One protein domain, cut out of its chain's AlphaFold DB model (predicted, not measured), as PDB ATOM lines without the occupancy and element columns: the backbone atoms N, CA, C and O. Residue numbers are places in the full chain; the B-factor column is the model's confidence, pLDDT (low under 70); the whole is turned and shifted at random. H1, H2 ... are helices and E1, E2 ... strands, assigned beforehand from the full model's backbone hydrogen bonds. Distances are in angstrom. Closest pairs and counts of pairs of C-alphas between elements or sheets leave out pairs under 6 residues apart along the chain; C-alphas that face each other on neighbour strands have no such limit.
ATOM      1  N   LEU A 130      -9.454  -8.398  37.150       96.88
ATOM      2  CA  LEU A 130      -9.941  -8.631  38.514       96.88
ATOM      3  C   LEU A 130      -9.786  -7.375  39.373       96.88
ATOM      4  O   LEU A 130     -10.701  -7.035  40.121       96.88
ATOM      5  N   THR A 131      -8.659  -6.668  39.241       96.88
ATOM      6  CA  THR A 131      -8.449  -5.377  39.908       96.88
ATOM      7  C   THR A 131      -9.482  -4.361  39.439       96.88
ATOM      8  O   THR A 131     -10.084  -3.689  40.275       96.88
ATOM      9  N   LEU A 132      -9.754  -4.299  38.130       97.12
ATOM     10  CA  LEU A 132     -10.779  -3.415  37.580       97.12
ATOM     11  C   LEU A 132     -12.174  -3.761  38.124       97.12
ATOM     12  O   LEU A 132     -12.844  -2.879  38.655       97.12
ATOM     13  N   ILE A 133     -12.603  -5.026  38.041       97.25
ATOM     14  CA  ILE A 133     -13.925  -5.473  38.524       97.25
ATOM     15  C   ILE A 133     -14.090  -5.145  40.010       97.25
ATOM     16  O   ILE A 133     -15.070  -4.509  40.396       97.25
ATOM     17  N   LYS A 134     -13.098  -5.497  40.835       96.88
ATOM     18  CA  LYS A 134     -13.124  -5.222  42.275       96.88
ATOM     19  C   LYS A 134     -13.182  -3.724  42.574       96.88
ATOM     20  O   LYS A 134     -13.894  -3.310  43.489       96.88
ATOM     21  N   ALA A 135     -12.434  -2.908  41.835       97.19
ATOM     22  CA  ALA A 135     -12.466  -1.459  41.993       97.19
ATOM     23  C   ALA A 135     -13.839  -0.887  41.613       97.19
ATOM     24  O   ALA A 135     -14.371  -0.069  42.356       97.19
ATOM     25  N   VAL A 136     -14.453  -1.368  40.526       97.38
ATOM     26  CA  VAL A 136     -15.822  -0.983  40.146       97.38
ATOM     27  C   VAL A 136     -16.809  -1.325  41.256       97.38
ATOM     28  O   VAL A 136     -17.574  -0.452  41.657       97.38
ATOM     29  N   GLU A 137     -16.780  -2.544  41.795       95.81
ATOM     30  CA  GLU A 137     -17.651  -2.946  42.910       95.81
ATOM     31  C   GLU A 137     -17.437  -2.060  44.145       95.81
ATOM     32  O   GLU A 137     -18.396  -1.539  44.713       95.81
ATOM     33  N   THR A 138     -16.175  -1.826  44.514       96.44
ATOM     34  CA  THR A 138     -15.805  -1.036  45.698       96.44
ATOM     35  C   THR A 138     -16.246   0.423  45.567       96.44
ATOM     36  O   THR A 138     -16.818   0.981  46.501       96.44
ATOM     37  N   ILE A 139     -16.009   1.045  44.408       96.62
ATOM     38  CA  ILE A 139     -16.383   2.440  44.142       96.62
ATOM     39  C   ILE A 139     -17.908   2.574  44.026       96.62
ATOM     40  O   ILE A 139     -18.475   3.552  44.512       96.62
ATOM     41  N   SER A 140     -18.587   1.591  43.424       95.81
ATOM     42  CA  SER A 140     -20.036   1.644  43.180       95.81
ATOM     43  C   SER A 140     -20.867   1.766  44.452       95.81
ATOM     44  O   SER A 140     -21.929   2.384  44.412       95.81
ATOM     45  N   SER A 141     -20.400   1.200  45.565       92.88
ATOM     46  CA  SER A 141     -21.088   1.234  46.860       92.88
ATOM     47  C   SER A 141     -20.257   1.902  47.956       92.88
ATOM     48  O   SER A 141     -20.412   1.572  49.134       92.88
ATOM     49  N   ALA A 142     -19.340   2.801  47.587       95.88
ATOM     50  CA  ALA A 142     -18.494   3.476  48.559       95.88
ATOM     51  C   ALA A 142     -19.328   4.322  49.538       95.88
ATOM     52  O   ALA A 142     -20.355   4.909  49.182       95.88
ATOM     53  N   SER A 143     -18.854   4.402  50.780       95.81
ATOM     54  CA  SER A 143     -19.344   5.348  51.780       95.81
ATOM     55  C   SER A 143     -18.230   6.339  52.068       95.81
ATOM     56  O   SER A 143     -17.150   5.936  52.498       95.81
ATOM     57  N   ILE A 144     -18.483   7.614  51.795       95.69
ATOM     58  CA  ILE A 144     -17.498   8.687  51.890       95.69
ATOM     59  C   ILE A 144     -17.945   9.666  52.970       95.69
ATOM     60  O   ILE A 144     -19.073  10.160  52.961       95.69
ATOM     61  N   GLU A 145     -17.031   9.961  53.886       94.44
ATOM     62  CA  GLU A 145     -17.151  11.068  54.827       94.44
ATOM     63  C   GLU A 145     -16.122  12.123  54.434       94.44
ATOM     64  O   GLU A 145     -14.942  11.808  54.269       94.44
ATOM     65  N   ALA A 146     -16.569  13.359  54.233       92.31
ATOM     66  CA  ALA A 146     -15.703  14.444  53.795       92.31
ATOM     67  C   ALA A 146     -16.060  15.758  54.500       92.31
ATOM     68  O   ALA A 146     -17.218  16.018  54.835       92.31
ATOM     69  N   GLU A 147     -15.052  16.594  54.732       89.75
ATOM     70  CA  GLU A 147     -15.243  17.943  55.281       89.75
ATOM     71  C   GLU A 147     -15.610  18.954  54.184       89.75
ATOM     72  O   GLU A 147     -16.312  19.932  54.437       89.75
ATOM     73  N   ASP A 148     -15.204  18.675  52.947       87.81
ATOM     74  CA  ASP A 148     -15.443  19.474  51.750       87.81
ATOM     75  C   ASP A 148     -15.636  18.575  50.510       87.81
ATOM     76  O   ASP A 148     -15.638  17.344  50.592       87.81
ATOM     77  N   LEU A 149     -15.863  19.191  49.348       83.38
ATOM     78  CA  LEU A 149     -16.030  18.456  48.091       83.38
ATOM     79  C   LEU A 149     -14.709  17.849  47.586       83.38
ATOM     80  O   LEU A 149     -14.741  16.791  46.956       83.38
ATOM     81  N   ASP A 150     -13.561  18.448  47.913       87.06
ATOM     82  CA  ASP A 150     -12.235  17.945  47.529       87.06
ATOM     83  C   ASP A 150     -11.929  16.603  48.221       87.06
ATOM     84  O   ASP A 150     -11.320  15.698  47.640       87.06
ATOM     85  N   GLY A 151     -12.425  16.420  49.448       89.94
ATOM     86  CA  GLY A 151     -12.364  15.165  50.188       89.94
ATOM     87  C   GLY A 151     -13.067  14.004  49.479       89.94
ATOM     88  O   GLY A 151     -12.632  12.860  49.615       89.94
ATOM     89  N   VAL A 152     -14.093  14.281  48.664       90.69
ATOM     90  CA  VAL A 152     -14.776  13.258  47.854       90.69
ATOM     91  C   VAL A 152     -13.858  12.747  46.746       90.69
ATOM     92  O   VAL A 152     -13.712  11.535  46.581       90.69
ATOM     93  N   GLU A 153     -13.197  13.649  46.016       91.94
ATOM     94  CA  GLU A 153     -12.241  13.262  44.972       91.94
ATOM     95  C   GLU A 153     -11.053  12.500  45.574       91.94
ATOM     96  O   GLU A 153     -10.635  11.466  45.046       91.94
ATOM     97  N   LYS A 154     -10.541  12.963  46.719       93.00
ATOM     98  CA  LYS A 154      -9.455  12.289  47.436       93.00
ATOM     99  C   LYS A 154      -9.841  10.870  47.860       93.00
ATOM    100  O   LYS A 154      -9.082   9.939  47.599       93.00
ATOM    101  N   ALA A 155     -11.027  10.684  48.440       94.62
ATOM    102  CA  ALA A 155     -11.514   9.360  48.827       94.62
ATOM    103  C   ALA A 155     -11.638   8.422  47.613       94.62
ATOM    104  O   ALA A 155     -11.201   7.273  47.663       94.62
ATOM    105  N   LEU A 156     -12.161   8.914  46.486       95.06
ATOM    106  CA  LEU A 156     -12.242   8.135  45.245       95.06
ATOM    107  C   LEU A 156     -10.861   7.804  44.663       95.06
ATOM    108  O   LEU A 156     -10.659   6.711  44.127       95.06
ATOM    109  N   ARG A 157      -9.882   8.702  44.806       95.56
ATOM    110  CA  ARG A 157      -8.490   8.483  44.386       95.56
ATOM    111  C   ARG A 157      -7.806   7.393  45.201       95.56
ATOM    112  O   ARG A 157      -7.014   6.616  44.656       95.56
ATOM    113  N   ASP A 158      -8.133   7.298  46.481       94.81
ATOM    114  CA  ASP A 158      -7.626   6.240  47.354       94.81
ATOM    115  C   ASP A 158      -8.227   4.874  46.989       94.81
ATOM    116  O   ASP A 158      -7.507   3.875  46.984       94.81
ATOM    117  N   LEU A 159      -9.501   4.841  46.578       95.50
ATOM    118  CA  LEU A 159     -10.178   3.635  46.081       95.50
ATOM    119  C   LEU A 159      -9.765   3.233  44.656       95.50
ATOM    120  O   LEU A 159      -9.950   2.078  44.266       95.50
ATOM    121  N   THR A 160      -9.203   4.157  43.878       96.50
ATOM    122  CA  THR A 160      -8.722   3.876  42.521       96.50
ATOM    123  C   THR A 160      -7.375   3.133  42.593       96.50
ATOM    124  O   THR A 160      -6.444   3.609  43.254       96.50
ATOM    125  N   PRO A 161      -7.235   1.955  41.957       95.75
ATOM    126  CA  PRO A 161      -5.979   1.204  41.940       95.75
ATOM    127  C   PRO A 161      -4.884   1.903  41.115       95.75
ATOM    128  O   PRO A 161      -5.174   2.717  40.247       95.75
ATOM    129  N   PHE A 162      -3.611   1.590  41.387       94.38
ATOM    130  CA  PHE A 162      -2.474   2.117  40.614       94.38
ATOM    131  C   PHE A 162      -2.483   1.604  39.168       94.38
ATOM    132  O   PHE A 162      -2.728   0.415  38.949       94.38
ATOM    133  N   GLY A 163      -2.158   2.470  38.201       94.06
ATOM    134  CA  GLY A 163      -2.198   2.137  36.773       94.06
ATOM    135  C   GLY A 163      -3.611   2.157  36.183       94.06
ATOM    136  O   GLY A 163      -3.842   1.569  35.121       94.06
ATOM    137  N   PHE A 164      -4.544   2.803  36.880       96.81
ATOM    138  CA  PHE A 164      -5.906   3.040  36.435       96.81
ATOM    139  C   PHE A 164      -6.273   4.506  36.618       96.81
ATOM    140  O   PHE A 164      -5.825   5.184  37.546       96.81
ATOM    141  N   SER A 165      -7.181   4.946  35.762       97.06
ATOM    142  CA  SER A 165      -7.771   6.271  35.800       97.06
ATOM    143  C   SER A 165      -9.289   6.164  35.923       97.06
ATOM    144  O   SER A 165      -9.914   5.257  35.363       97.06
ATOM    145  N   LEU A 166      -9.875   7.088  36.679       97.69
ATOM    146  CA  LEU A 166     -11.311   7.191  36.917       97.69
ATOM    147  C   LEU A 166     -11.797   8.551  36.419       97.69
ATOM    148  O   LEU A 166     -11.346   9.590  36.898       97.69
ATOM    149  N   GLU A 167     -12.751   8.542  35.499       97.56
ATOM    150  CA  GLU A 167     -13.313   9.756  34.906       97.56
ATOM    151  C   GLU A 167     -14.841   9.736  34.940       97.56
ATOM    152  O   GLU A 167     -15.465   8.676  34.881       97.56
ATOM    153  N   GLY A 168     -15.464  10.911  35.002       97.31
ATOM    154  CA  GLY A 168     -16.911  11.054  34.899       97.31
ATOM    155  C   GLY A 168     -17.450  12.146  35.806       97.31
ATOM    156  O   GLY A 168     -16.843  13.204  35.965       97.31
ATOM    157  N   TYR A 169     -18.621  11.910  36.385       96.38
ATOM    158  CA  TYR A 169     -19.245  12.864  37.289       96.38
ATOM    159  C   TYR A 169     -20.175  12.175  38.281       96.38
ATOM    160  O   TYR A 169     -20.797  11.151  37.985       96.38
ATOM    161  N   LEU A 170     -20.298  12.795  39.448       96.56
ATOM    162  CA  LEU A 170     -21.240  12.435  40.496       96.56
ATOM    163  C   LEU A 170     -22.170  13.606  40.774       96.56
ATOM    164  O   LEU A 170     -21.754  14.762  40.761       96.56
ATOM    165  N   TYR A 171     -23.433  13.314  41.048       96.12
ATOM    166  CA  TYR A 171     -24.411  14.314  41.436       96.12
ATOM    167  C   TYR A 171     -25.463  13.739  42.376       96.12
ATOM    168  O   TYR A 171     -25.749  12.541  42.380       96.12
ATOM    169  N   GLY A 172     -26.068  14.607  43.175       96.19
ATOM    170  CA  GLY A 172     -27.123  14.206  44.094       96.19
ATOM    171  C   GLY A 172     -27.590  15.347  44.979       96.19
ATOM    172  O   GLY A 172     -27.048  16.453  44.946       96.19
ATOM    173  N   VAL A 173     -28.612  15.058  45.778       95.56
ATOM    174  CA  VAL A 173     -29.141  15.989  46.777       95.56
ATOM    175  C   VAL A 173     -28.821  15.435  48.154       95.56
ATOM    176  O   VAL A 173     -29.221  14.317  48.489       95.56
ATOM    177  N   LEU A 174     -28.110  16.220  48.958       95.62
ATOM    178  CA  LEU A 174     -27.811  15.881  50.342       95.62
ATOM    179  C   LEU A 174     -28.745  16.667  51.255       95.62
ATOM    180  O   LEU A 174     -28.911  17.877  51.102       95.62
ATOM    181  N   LYS A 175     -29.348  15.987  52.227       95.50
ATOM    182  CA  LYS A 175     -30.266  16.603  53.187       95.50
ATOM    183  C   LYS A 175     -29.567  16.798  54.514       95.50
ATOM    184  O   LYS A 175     -28.828  15.925  54.972       95.50
ATOM    185  N   ARG A 176     -29.837  17.925  55.161       93.12
ATOM    186  CA  ARG A 176     -29.271  18.207  56.473       93.12
ATOM    187  C   ARG A 176     -29.801  17.210  57.502       93.12
ATOM    188  O   ARG A 176     -31.010  17.048  57.674       93.12
ATOM    189  N   ARG A 177     -28.885  16.542  58.200       89.81
ATOM    190  CA  ARG A 177     -29.157  15.652  59.330       89.81
ATOM    191  C   ARG A 177     -28.171  15.976  60.444       89.81
ATOM    192  O   ARG A 177     -27.014  15.569  60.413       89.81
ATOM    193  N   GLY A 178     -28.633  16.744  61.430       86.19
ATOM    194  CA  GLY A 178     -27.771  17.255  62.495       86.19
ATOM    195  C   GLY A 178     -26.729  18.243  61.958       86.19
ATOM    196  O   GLY A 178     -27.079  19.205  61.272       86.19
ATOM    197  N   GLY A 179     -25.456  18.008  62.285       86.31
ATOM    198  CA  GLY A 179     -24.322  18.847  61.880       86.31
ATOM    199  C   GLY A 179     -23.741  18.549  60.492       86.31
ATOM    200  O   GLY A 179     -22.702  19.112  60.168       86.31
ATOM    201  N   ALA A 180     -24.367  17.673  59.699       93.06
ATOM    202  CA  ALA A 180     -23.865  17.249  58.391       93.06
ATOM    203  C   ALA A 180     -24.975  17.179  57.332       93.06
ATOM    204  O   ALA A 180     -26.169  17.097  57.646       93.06
ATOM    205  N   PHE A 181     -24.567  17.170  56.070       95.00
ATOM    206  CA  PHE A 181     -25.414  16.881  54.920       95.00
ATOM    207  C   PHE A 181     -25.218  15.426  54.507       95.00
ATOM    208  O   PHE A 181     -24.096  15.002  54.247       95.00
ATOM    209  N   VAL A 182     -26.305  14.658  54.459       96.19
ATOM    210  CA  VAL A 182     -26.270  13.218  54.177       96.19
ATOM    211  C   VAL A 182     -27.176  12.899  52.999       96.19
ATOM    212  O   VAL A 182     -28.314  13.374  52.924       96.19
ATOM    213  N   GLY A 183     -26.697  12.062  52.090       95.62
ATOM    214  CA  GLY A 183     -27.469  11.608  50.941       95.62
ATOM    215  C   GLY A 183     -26.710  10.597  50.098       95.62
ATOM    216  O   GLY A 183     -25.683  10.063  50.516       95.62
ATOM    217  N   GLN A 184     -27.245  10.329  48.912       96.19
ATOM    218  CA  GLN A 184     -26.602   9.473  47.925       96.19
ATOM    219  C   GLN A 184     -26.218  10.290  46.698       96.19
ATOM    220  O   GLN A 184     -27.004  11.114  46.220       96.19
ATOM    221  N   LEU A 185     -25.013  10.042  46.197       95.31
ATOM    222  CA  LEU A 185     -24.552  10.527  44.910       95.31
ATOM    223  C   LEU A 185     -24.693   9.405  43.880       95.31
ATOM    224  O   LEU A 185     -24.152   8.312  44.058       95.31
ATOM    225  N   GLY A 186     -25.423   9.702  42.811       96.06
ATOM    226  CA  GLY A 186     -25.445   8.908  41.589       96.06
ATOM    227  C   GLY A 186     -24.558   9.546  40.527       96.06
ATOM    228  O   GLY A 186     -23.944  10.584  40.757       96.06
ATOM    229  N   GLY A 187     -24.495   8.955  39.341       96.06
ATOM    230  CA  GLY A 187     -23.733   9.536  38.244       96.06
ATOM    231  C   GLY A 187     -23.288   8.511  37.226       96.06
ATOM    232  O   GLY A 187     -23.832   7.409  37.157       96.06
ATOM    233  N   VAL A 188     -22.285   8.893  36.447       98.00
ATOM    234  CA  VAL A 188     -21.629   8.014  35.483       98.00
ATOM    235  C   VAL A 188     -20.139   8.118  35.717       98.00
ATOM    236  O   VAL A 188     -19.574   9.207  35.618       98.00
ATOM    237  N   LEU A 189     -19.514   6.985  36.014       97.81
ATOM    238  CA  LEU A 189     -18.070   6.869  36.145       97.81
ATOM    239  C   LEU A 189     -17.553   5.843  35.145       97.81
ATOM    240  O   LEU A 189     -18.204   4.836  34.872       97.81
ATOM    241  N   THR A 190     -16.369   6.096  34.608       97.88
ATOM    242  CA  THR A 190     -15.628   5.170  33.762       97.88
ATOM    243  C   THR A 190     -14.271   4.930  34.393       97.88
ATOM    244  O   THR A 190     -13.492   5.861  34.565       97.88
ATOM    245  N   LEU A 191     -14.004   3.675  34.741       97.75
ATOM    246  CA  LEU A 191     -12.690   3.224  35.179       97.75
ATOM    247  C   LEU A 191     -11.994   2.588  33.978       97.75
ATOM    248  O   LEU A 191     -12.564   1.698  33.343       97.75
ATOM    249  N   TYR A 192     -10.780   3.019  33.665       95.88
ATOM    250  CA  TYR A 192      -9.979   2.413  32.608       95.88
ATOM    251  C   TYR A 192      -8.541   2.201  33.056       95.88
ATOM    252  O   TYR A 192      -8.000   2.936  33.876       95.88
ATOM    253  N   GLN A 193      -7.936   1.144  32.533       95.69
ATOM    254  CA  GLN A 193      -6.530   0.837  32.740       95.69
ATOM    255  C   GLN A 193      -5.670   1.770  31.879       95.69
ATOM    256  O   GLN A 193      -5.974   1.959  30.705       95.69
ATOM    257  N   ASP A 194      -4.574   2.300  32.419       93.25
ATOM    258  CA  ASP A 194      -3.733   3.298  31.735       93.25
ATOM    259  C   ASP A 194      -2.900   2.724  30.583       93.25
ATOM    260  O   ASP A 194      -2.433   3.459  29.711       93.25
ATOM    261  N   TYR A 195      -2.694   1.406  30.579       90.88
ATOM    262  CA  TYR A 195      -1.938   0.706  29.547       90.88
ATOM    263  C   TYR A 195      -2.884   0.002  28.575       90.88
ATOM    264  O   TYR A 195      -3.744  -0.766  29.023       90.88
ATOM    265  N   PRO A 196      -2.717   0.208  27.256       92.69
ATOM    266  CA  PRO A 196      -3.551  -0.449  26.266       92.69
ATOM    267  C   PRO A 196      -3.232  -1.944  26.184       92.69
ATOM    268  O   PRO A 196      -2.096  -2.385  26.390       92.69
ATOM    269  N   LEU A 197      -4.248  -2.716  25.819       94.12
ATOM    270  CA  LEU A 197      -4.113  -4.119  25.456       94.12
ATOM    271  C   LEU A 197      -3.237  -4.246  24.195       94.12
ATOM    272  O   LEU A 197      -3.370  -3.469  23.246       94.12
ATOM    273  N   ARG A 198      -2.310  -5.207  24.183       93.94
ATOM    274  CA  ARG A 198      -1.267  -5.345  23.154       93.94
ATOM    275  C   ARG A 198      -1.774  -5.971  21.860       93.94
ATOM    276  O   ARG A 198      -1.272  -5.601  20.805       93.94
ATOM    277  N   CYS A 199      -2.716  -6.908  21.931       94.12
ATOM    278  CA  CYS A 199      -3.334  -7.506  20.747       94.12
ATOM    279  C   CYS A 199      -4.561  -6.716  20.290       94.12
ATOM    280  O   CYS A 199      -4.759  -6.527  19.093       94.12
ATOM    281  N   LEU A 200      -5.391  -6.260  21.231       91.75
ATOM    282  CA  LEU A 200      -6.648  -5.594  20.888       91.75
ATOM    283  C   LEU A 200      -6.514  -4.082  20.638       91.75
ATOM    284  O   LEU A 200      -7.412  -3.489  20.047       91.75
ATOM    285  N   HIS A 201      -5.403  -3.463  21.049       91.25
ATOM    286  CA  HIS A 201      -5.084  -2.045  20.830       91.25
ATOM    287  C   HIS A 201      -6.078  -1.034  21.434       91.25
ATOM    288  O   HIS A 201      -6.127   0.115  20.999       91.25
ATOM    289  N   TYR A 202      -6.836  -1.423  22.461       90.25
ATOM    290  CA  TYR A 202      -7.686  -0.515  23.237       90.25
ATOM    291  C   TYR A 202      -7.481  -0.692  24.744       90.25
ATOM    292  O   TYR A 202      -6.849  -1.649  25.193       90.25
ATOM    293  N   TYR A 203      -7.998   0.251  25.529       93.31
ATOM    294  CA  TYR A 203      -7.897   0.244  26.986       93.31
ATOM    295  C   TYR A 203      -8.975  -0.626  27.614       93.31
ATOM    296  O   TYR A 203     -10.156  -0.485  27.300       93.31
ATOM    297  N   LEU A 204      -8.580  -1.492  28.543       95.00
ATOM    298  CA  LEU A 204      -9.538  -2.229  29.352       95.00
ATOM    299  C   LEU A 204     -10.315  -1.229  30.218       95.00
ATOM    300  O   LEU A 204      -9.715  -0.550  31.051       95.00
ATOM    301  N   ASN A 205     -11.622  -1.107  30.000       96.62
ATOM    302  CA  ASN A 205     -12.439  -0.102  30.665       96.62
ATOM    303  C   ASN A 205     -13.824  -0.622  31.059       96.62
ATOM    304  O   ASN A 205     -14.323  -1.616  30.531       96.62
ATOM    305  N   LYS A 206     -14.449   0.075  32.006       97.44
ATOM    306  CA  LYS A 206     -15.839  -0.140  32.398       97.44
ATOM    307  C   LYS A 206     -16.492   1.171  32.783       97.44
ATOM    308  O   LYS A 206     -16.048   1.840  33.713       97.44
ATOM    309  N   THR A 207     -17.597   1.476  32.117       97.69
ATOM    310  CA  THR A 207     -18.535   2.510  32.555       97.69
ATOM    311  C   THR A 207     -19.588   1.891  33.473       97.69
ATOM    312  O   THR A 207     -20.120   0.814  33.184       97.69
ATOM    313  N   PHE A 208     -19.871   2.552  34.592       97.31
ATOM    314  CA  PHE A 208     -20.808   2.102  35.616       97.31
ATOM    315  C   PHE A 208     -21.536   3.283  36.271       97.31
ATOM    316  O   PHE A 208     -21.116   4.438  36.173       97.31
ATOM    317  N   TYR A 209     -22.653   2.973  36.930       97.12
ATOM    318  CA  TYR A 209     -23.538   3.936  37.583       97.12
ATOM    319  C   TYR A 209     -23.480   3.705  39.097       97.12
ATOM    320  O   TYR A 209     -24.165   2.807  39.596       97.12
ATOM    321  N   PRO A 210     -22.621   4.432  39.826       96.56
ATOM    322  CA  PRO A 210     -22.442   4.219  41.255       96.56
ATOM    323  C   PRO A 210     -23.633   4.751  42.063       96.56
ATOM    324  O   PRO A 210     -24.386   5.612  41.607       96.56
ATOM    325  N   SER A 211     -23.756   4.268  43.297       95.94
ATOM    326  CA  SER A 211     -24.653   4.790  44.327       95.94
ATOM    327  C   SER A 211     -23.848   4.987  45.614       95.94
ATOM    328  O   SER A 211     -23.853   4.140  46.510       95.94
ATOM    329  N   ILE A 212     -23.141   6.113  45.694       95.88
ATOM    330  CA  ILE A 212     -22.204   6.423  46.780       95.88
ATOM    331  C   ILE A 212     -22.951   7.103  47.918       95.88
ATOM    332  O   ILE A 212     -23.653   8.091  47.703       95.88
ATOM    333  N   SER A 213     -22.778   6.609  49.141       96.00
ATOM    334  CA  SER A 213     -23.279   7.303  50.331       96.00
ATOM    335  C   SER A 213     -22.302   8.411  50.710       96.00
ATOM    336  O   SER A 213     -21.112   8.145  50.859       96.00
ATOM    337  N   LEU A 214     -22.791   9.643  50.863       96.44
ATOM    338  CA  LEU A 214     -21.963  10.793  51.223       96.44
ATOM    339  C   LEU A 214     -22.477  11.450  52.504       96.44
ATOM    340  O   LEU A 214     -23.654  11.819  52.591       96.44
ATOM    341  N   THR A 215     -21.563  11.644  53.453       95.88
ATOM    342  CA  THR A 215     -21.725  12.507  54.628       95.88
ATOM    343  C   THR A 215     -20.751  13.674  54.508       95.88
ATOM    344  O   THR A 215     -19.538  13.478  54.499       95.88
ATOM    345  N   LEU A 216     -21.286  14.890  54.410       94.00
ATOM    346  CA  LEU A 216     -20.522  16.103  54.136       94.00
ATOM    347  C   LEU A 216     -20.677  17.120  55.275       94.00
ATOM    348  O   LEU A 216     -21.789  17.565  55.579       94.00
ATOM    349  N   TYR A 217     -19.566  17.501  55.904       91.44
ATOM    350  CA  TYR A 217     -19.534  18.404  57.063       91.44
ATOM    351  C   TYR A 217     -19.341  19.871  56.653       91.44
ATOM    352  O   TYR A 217     -18.351  20.514  56.991       91.44
ATOM    353  N   LEU A 218     -20.322  20.428  55.942       87.25
ATOM    354  CA  LEU A 218     -20.317  21.837  55.538       87.25
ATOM    355  C   LEU A 218     -20.977  22.745  56.582       87.25
ATOM    356  O   LEU A 218     -22.070  22.470  57.083       87.25
ATOM    357  N   LYS A 219     -20.350  23.896  56.847       85.06
ATOM    358  CA  LYS A 219     -20.961  24.993  57.611       85.06
ATOM    359  C   LYS A 219     -21.909  25.793  56.713       85.06
ATOM    360  O   LYS A 219     -21.565  26.876  56.256       85.06
ATOM    361  N   ASP A 220     -23.102  25.253  56.493       83.12
ATOM    362  CA  ASP A 220     -24.188  25.911  55.760       83.12
ATOM    363  C   ASP A 220     -25.500  25.846  56.568       83.12
ATOM    364  O   ASP A 220     -25.729  24.927  57.364       83.12
ATOM    365  N   ASN A 221     -26.361  26.849  56.391       85.62
ATOM    366  CA  ASN A 221     -27.685  26.916  56.997       85.62
ATOM    367  C   ASN A 221     -28.800  26.315  56.127       85.62
ATOM    368  O   ASN A 221     -29.921  26.180  56.622       85.62
ATOM    369  N   ALA A 222     -28.506  25.913  54.889       90.25
ATOM    370  CA  ALA A 222     -29.459  25.257  54.001       90.25
ATOM    371  C   ALA A 222     -30.050  23.962  54.599       90.25
ATOM    372  O   ALA A 222     -29.424  23.263  55.400       90.25
ATOM    373  N   THR A 223     -31.281  23.625  54.208       91.88
ATOM    374  CA  THR A 223     -31.944  22.357  54.571       91.88
ATOM    375  C   THR A 223     -31.508  21.200  53.674       91.88
ATOM    376  O   THR A 223     -31.494  20.045  54.102       91.88
ATOM    377  N   GLU A 224     -31.130  21.512  52.439       93.69
ATOM    378  CA  GLU A 224     -30.592  20.592  51.447       93.69
ATOM    379  C   GLU A 224     -29.583  21.315  50.555       93.69
ATOM    380  O   GLU A 224     -29.664  22.531  50.379       93.69
ATOM    381  N   ILE A 225     -28.644  20.559  49.997       93.50
ATOM    382  CA  ILE A 225     -27.665  21.053  49.031       93.50
ATOM    383  C   ILE A 225     -27.636  20.141  47.811       93.50
ATOM    384  O   ILE A 225     -27.786  18.921  47.917       93.50
ATOM    385  N   TYR A 226     -27.423  20.754  46.650       93.31
ATOM    386  CA  TYR A 226     -27.234  20.067  45.382       93.31
ATOM    387  C   TYR A 226     -25.738  19.947  45.140       93.31
ATOM    388  O   TYR A 226     -25.019  20.945  45.134       93.31
ATOM    389  N   VAL A 227     -25.273  18.720  44.963       93.31
ATOM    390  CA  VAL A 227     -23.864  18.417  44.760       93.31
ATOM    391  C   VAL A 227     -23.673  17.967  43.322       93.31
ATOM    392  O   VAL A 227     -24.427  17.132  42.825       93.31
ATOM    393  N   PHE A 228     -22.658  18.526  42.672       94.25
ATOM    394  CA  PHE A 228     -22.134  18.071  41.392       94.25
ATOM    395  C   PHE A 228     -20.611  18.054  41.499       94.25
ATOM    396  O   PHE A 228     -20.003  19.088  41.771       94.25
ATOM    397  N   VAL A 229     -20.006  16.885  41.311       93.50
ATOM    398  CA  VAL A 229     -18.560  16.680  41.409       93.50
ATOM    399  C   VAL A 229     -18.078  16.068  40.096       93.50
ATOM    400  O   VAL A 229     -18.379  14.899  39.832       93.50
ATOM    401  N   PRO A 230     -17.367  16.824  39.242       95.25
ATOM    402  CA  PRO A 230     -16.653  16.231  38.124       95.25
ATOM    403  C   PRO A 230     -15.486  15.402  38.668       95.25
ATOM    404  O   PRO A 230     -14.772  15.840  39.565       95.25
ATOM    405  N   ILE A 231     -15.297  14.203  38.130       96.00
ATOM    406  CA  ILE A 231     -14.246  13.280  38.550       96.00
ATOM    407  C   ILE A 231     -13.255  13.127  37.402       96.00
ATOM    408  O   ILE A 231     -13.636  12.758  36.291       96.00
ATOM    409  N   ASN A 232     -11.986  13.412  37.681       95.44
ATOM    410  CA  ASN A 232     -10.870  13.128  36.787       95.44
ATOM    411  C   ASN A 232      -9.644  12.762  37.628       95.44
ATOM    412  O   ASN A 232      -8.929  13.623  38.140       95.44
ATOM    413  N   ILE A 233      -9.441  11.462  37.809       94.81
ATOM    414  CA  ILE A 233      -8.414  10.897  38.672       94.81
ATOM    415  C   ILE A 233      -7.481  10.051  37.821       94.81
ATOM    416  O   ILE A 233      -7.925   9.158  37.105       94.81
ATOM    417  N   LYS A 234      -6.179  10.287  37.980       92.44
ATOM    418  CA  LYS A 234      -5.102   9.522  37.353       92.44
ATOM    419  C   LYS A 234      -4.083   9.107  38.409       92.44
ATOM    420  O   LYS A 234      -3.711   9.951  39.233       92.44
ATOM    421  N   LYS A 235      -3.653   7.841  38.400       85.00
ATOM    422  CA  LYS A 235      -2.826   7.265  39.470       85.00
ATOM    423  C   LYS A 235      -1.696   6.365  38.980       85.00
ATOM    424  O   LYS A 235      -1.972   5.354  38.301       85.00
TER     425      LYS A 235
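What this domain is: This is residues 130 to 235 of the 235 residues of an uncharacterized protein of Thermoproteus sp (UniProt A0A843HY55). What shape do these atoms make? A long, twisted sheet of six strands curls as a trough round helix H2, which packs between the edge strands E1 and E6, while helix H1 runs along E3 over the sheet. The link from E3 to E4 lies at one end of this rod and the link from E5 to E6 at the other. What is it made of? The printed part has 106 residues with two named helices and six named strands, in the order H1 E1 H2 E2 E3 E4 E5 E6, a mixed class of helices and strands. The sheet is branched and mixed, and in it E2, E3 and E4 form a meander, each strand the antiparallel neighbour of the one before. The whole is only just compact, close to loose, with a radius of gyration of the C-alphas of 15.1 A and spans of 55 by 19 by 19 A.

How they stand to each other: Where is the first helix? H1, residues 130 to 140, is on the sheet at a height over the sheet of 7.8 A, and its closest C-alphas to E3, residues 180 to 196, are Val 136 and Leu 191, 7.2 A apart. It runs along the strands, at 8 degrees to E3 on the local plane. Where is the second helix? The sheet curls round H2, residues 150 to 159; its closest C-alphas to E1, residues 143 to 146, are Val 152 and Ala 146, 6.1 A apart, and to E6, residues 224 to 234, Arg 157 and Ile 233, 6.2 A apart. H1 and H2 touch, with C-alphas 139 and 159 the closest at 6.6 A, at a shallow tilt of 31 degrees, opposite ways. In both helices every O i to N i+4 pair is within hydrogen-bond range. How do the strands pair? E2, residues 164 to 177, has E3 on one side as an antiparallel hairpin, with N 165 and O 192 at 2.9 A, and E6 on the other side, antiparallel, with N 166 and O 233 at 2.9 A. On the other side of E3 from E2 are E4, residues 203 to 208, a hairpin with E3, with N 191 and O 206 at 2.9 A, and E5, residues 212 to 216, antiparallel, with N 183 and O 214 at 3.1 A. E1 is parallel to E5, with N 144 and O 213 at 2.8 A.

Where its parts are: Where do the first and last elements begin and end? H1 begins at C-alpha 130 (-9.941, -8.631, 38.514), and E6 ends at C-alpha 234 (-5.102, 9.522, 37.353). How long are the longer elements? From first to last C-alpha, E3 measures 41.9 A, E2 35.0 A, E6 31.2 A and H1 15.1 A. E2 bends by 67 degrees at residue 168, and E3 by 71 degrees at residue 183.

The domain as a whole: How large is it? The two C-alphas farthest apart, those of Cys 199 and Asn 221, are 55.6 A apart. Is it unbroken and confident? The printed part has no cut, no link is long, the mean pLDDT of the printed part is 94.1, and no printed residue is under 70.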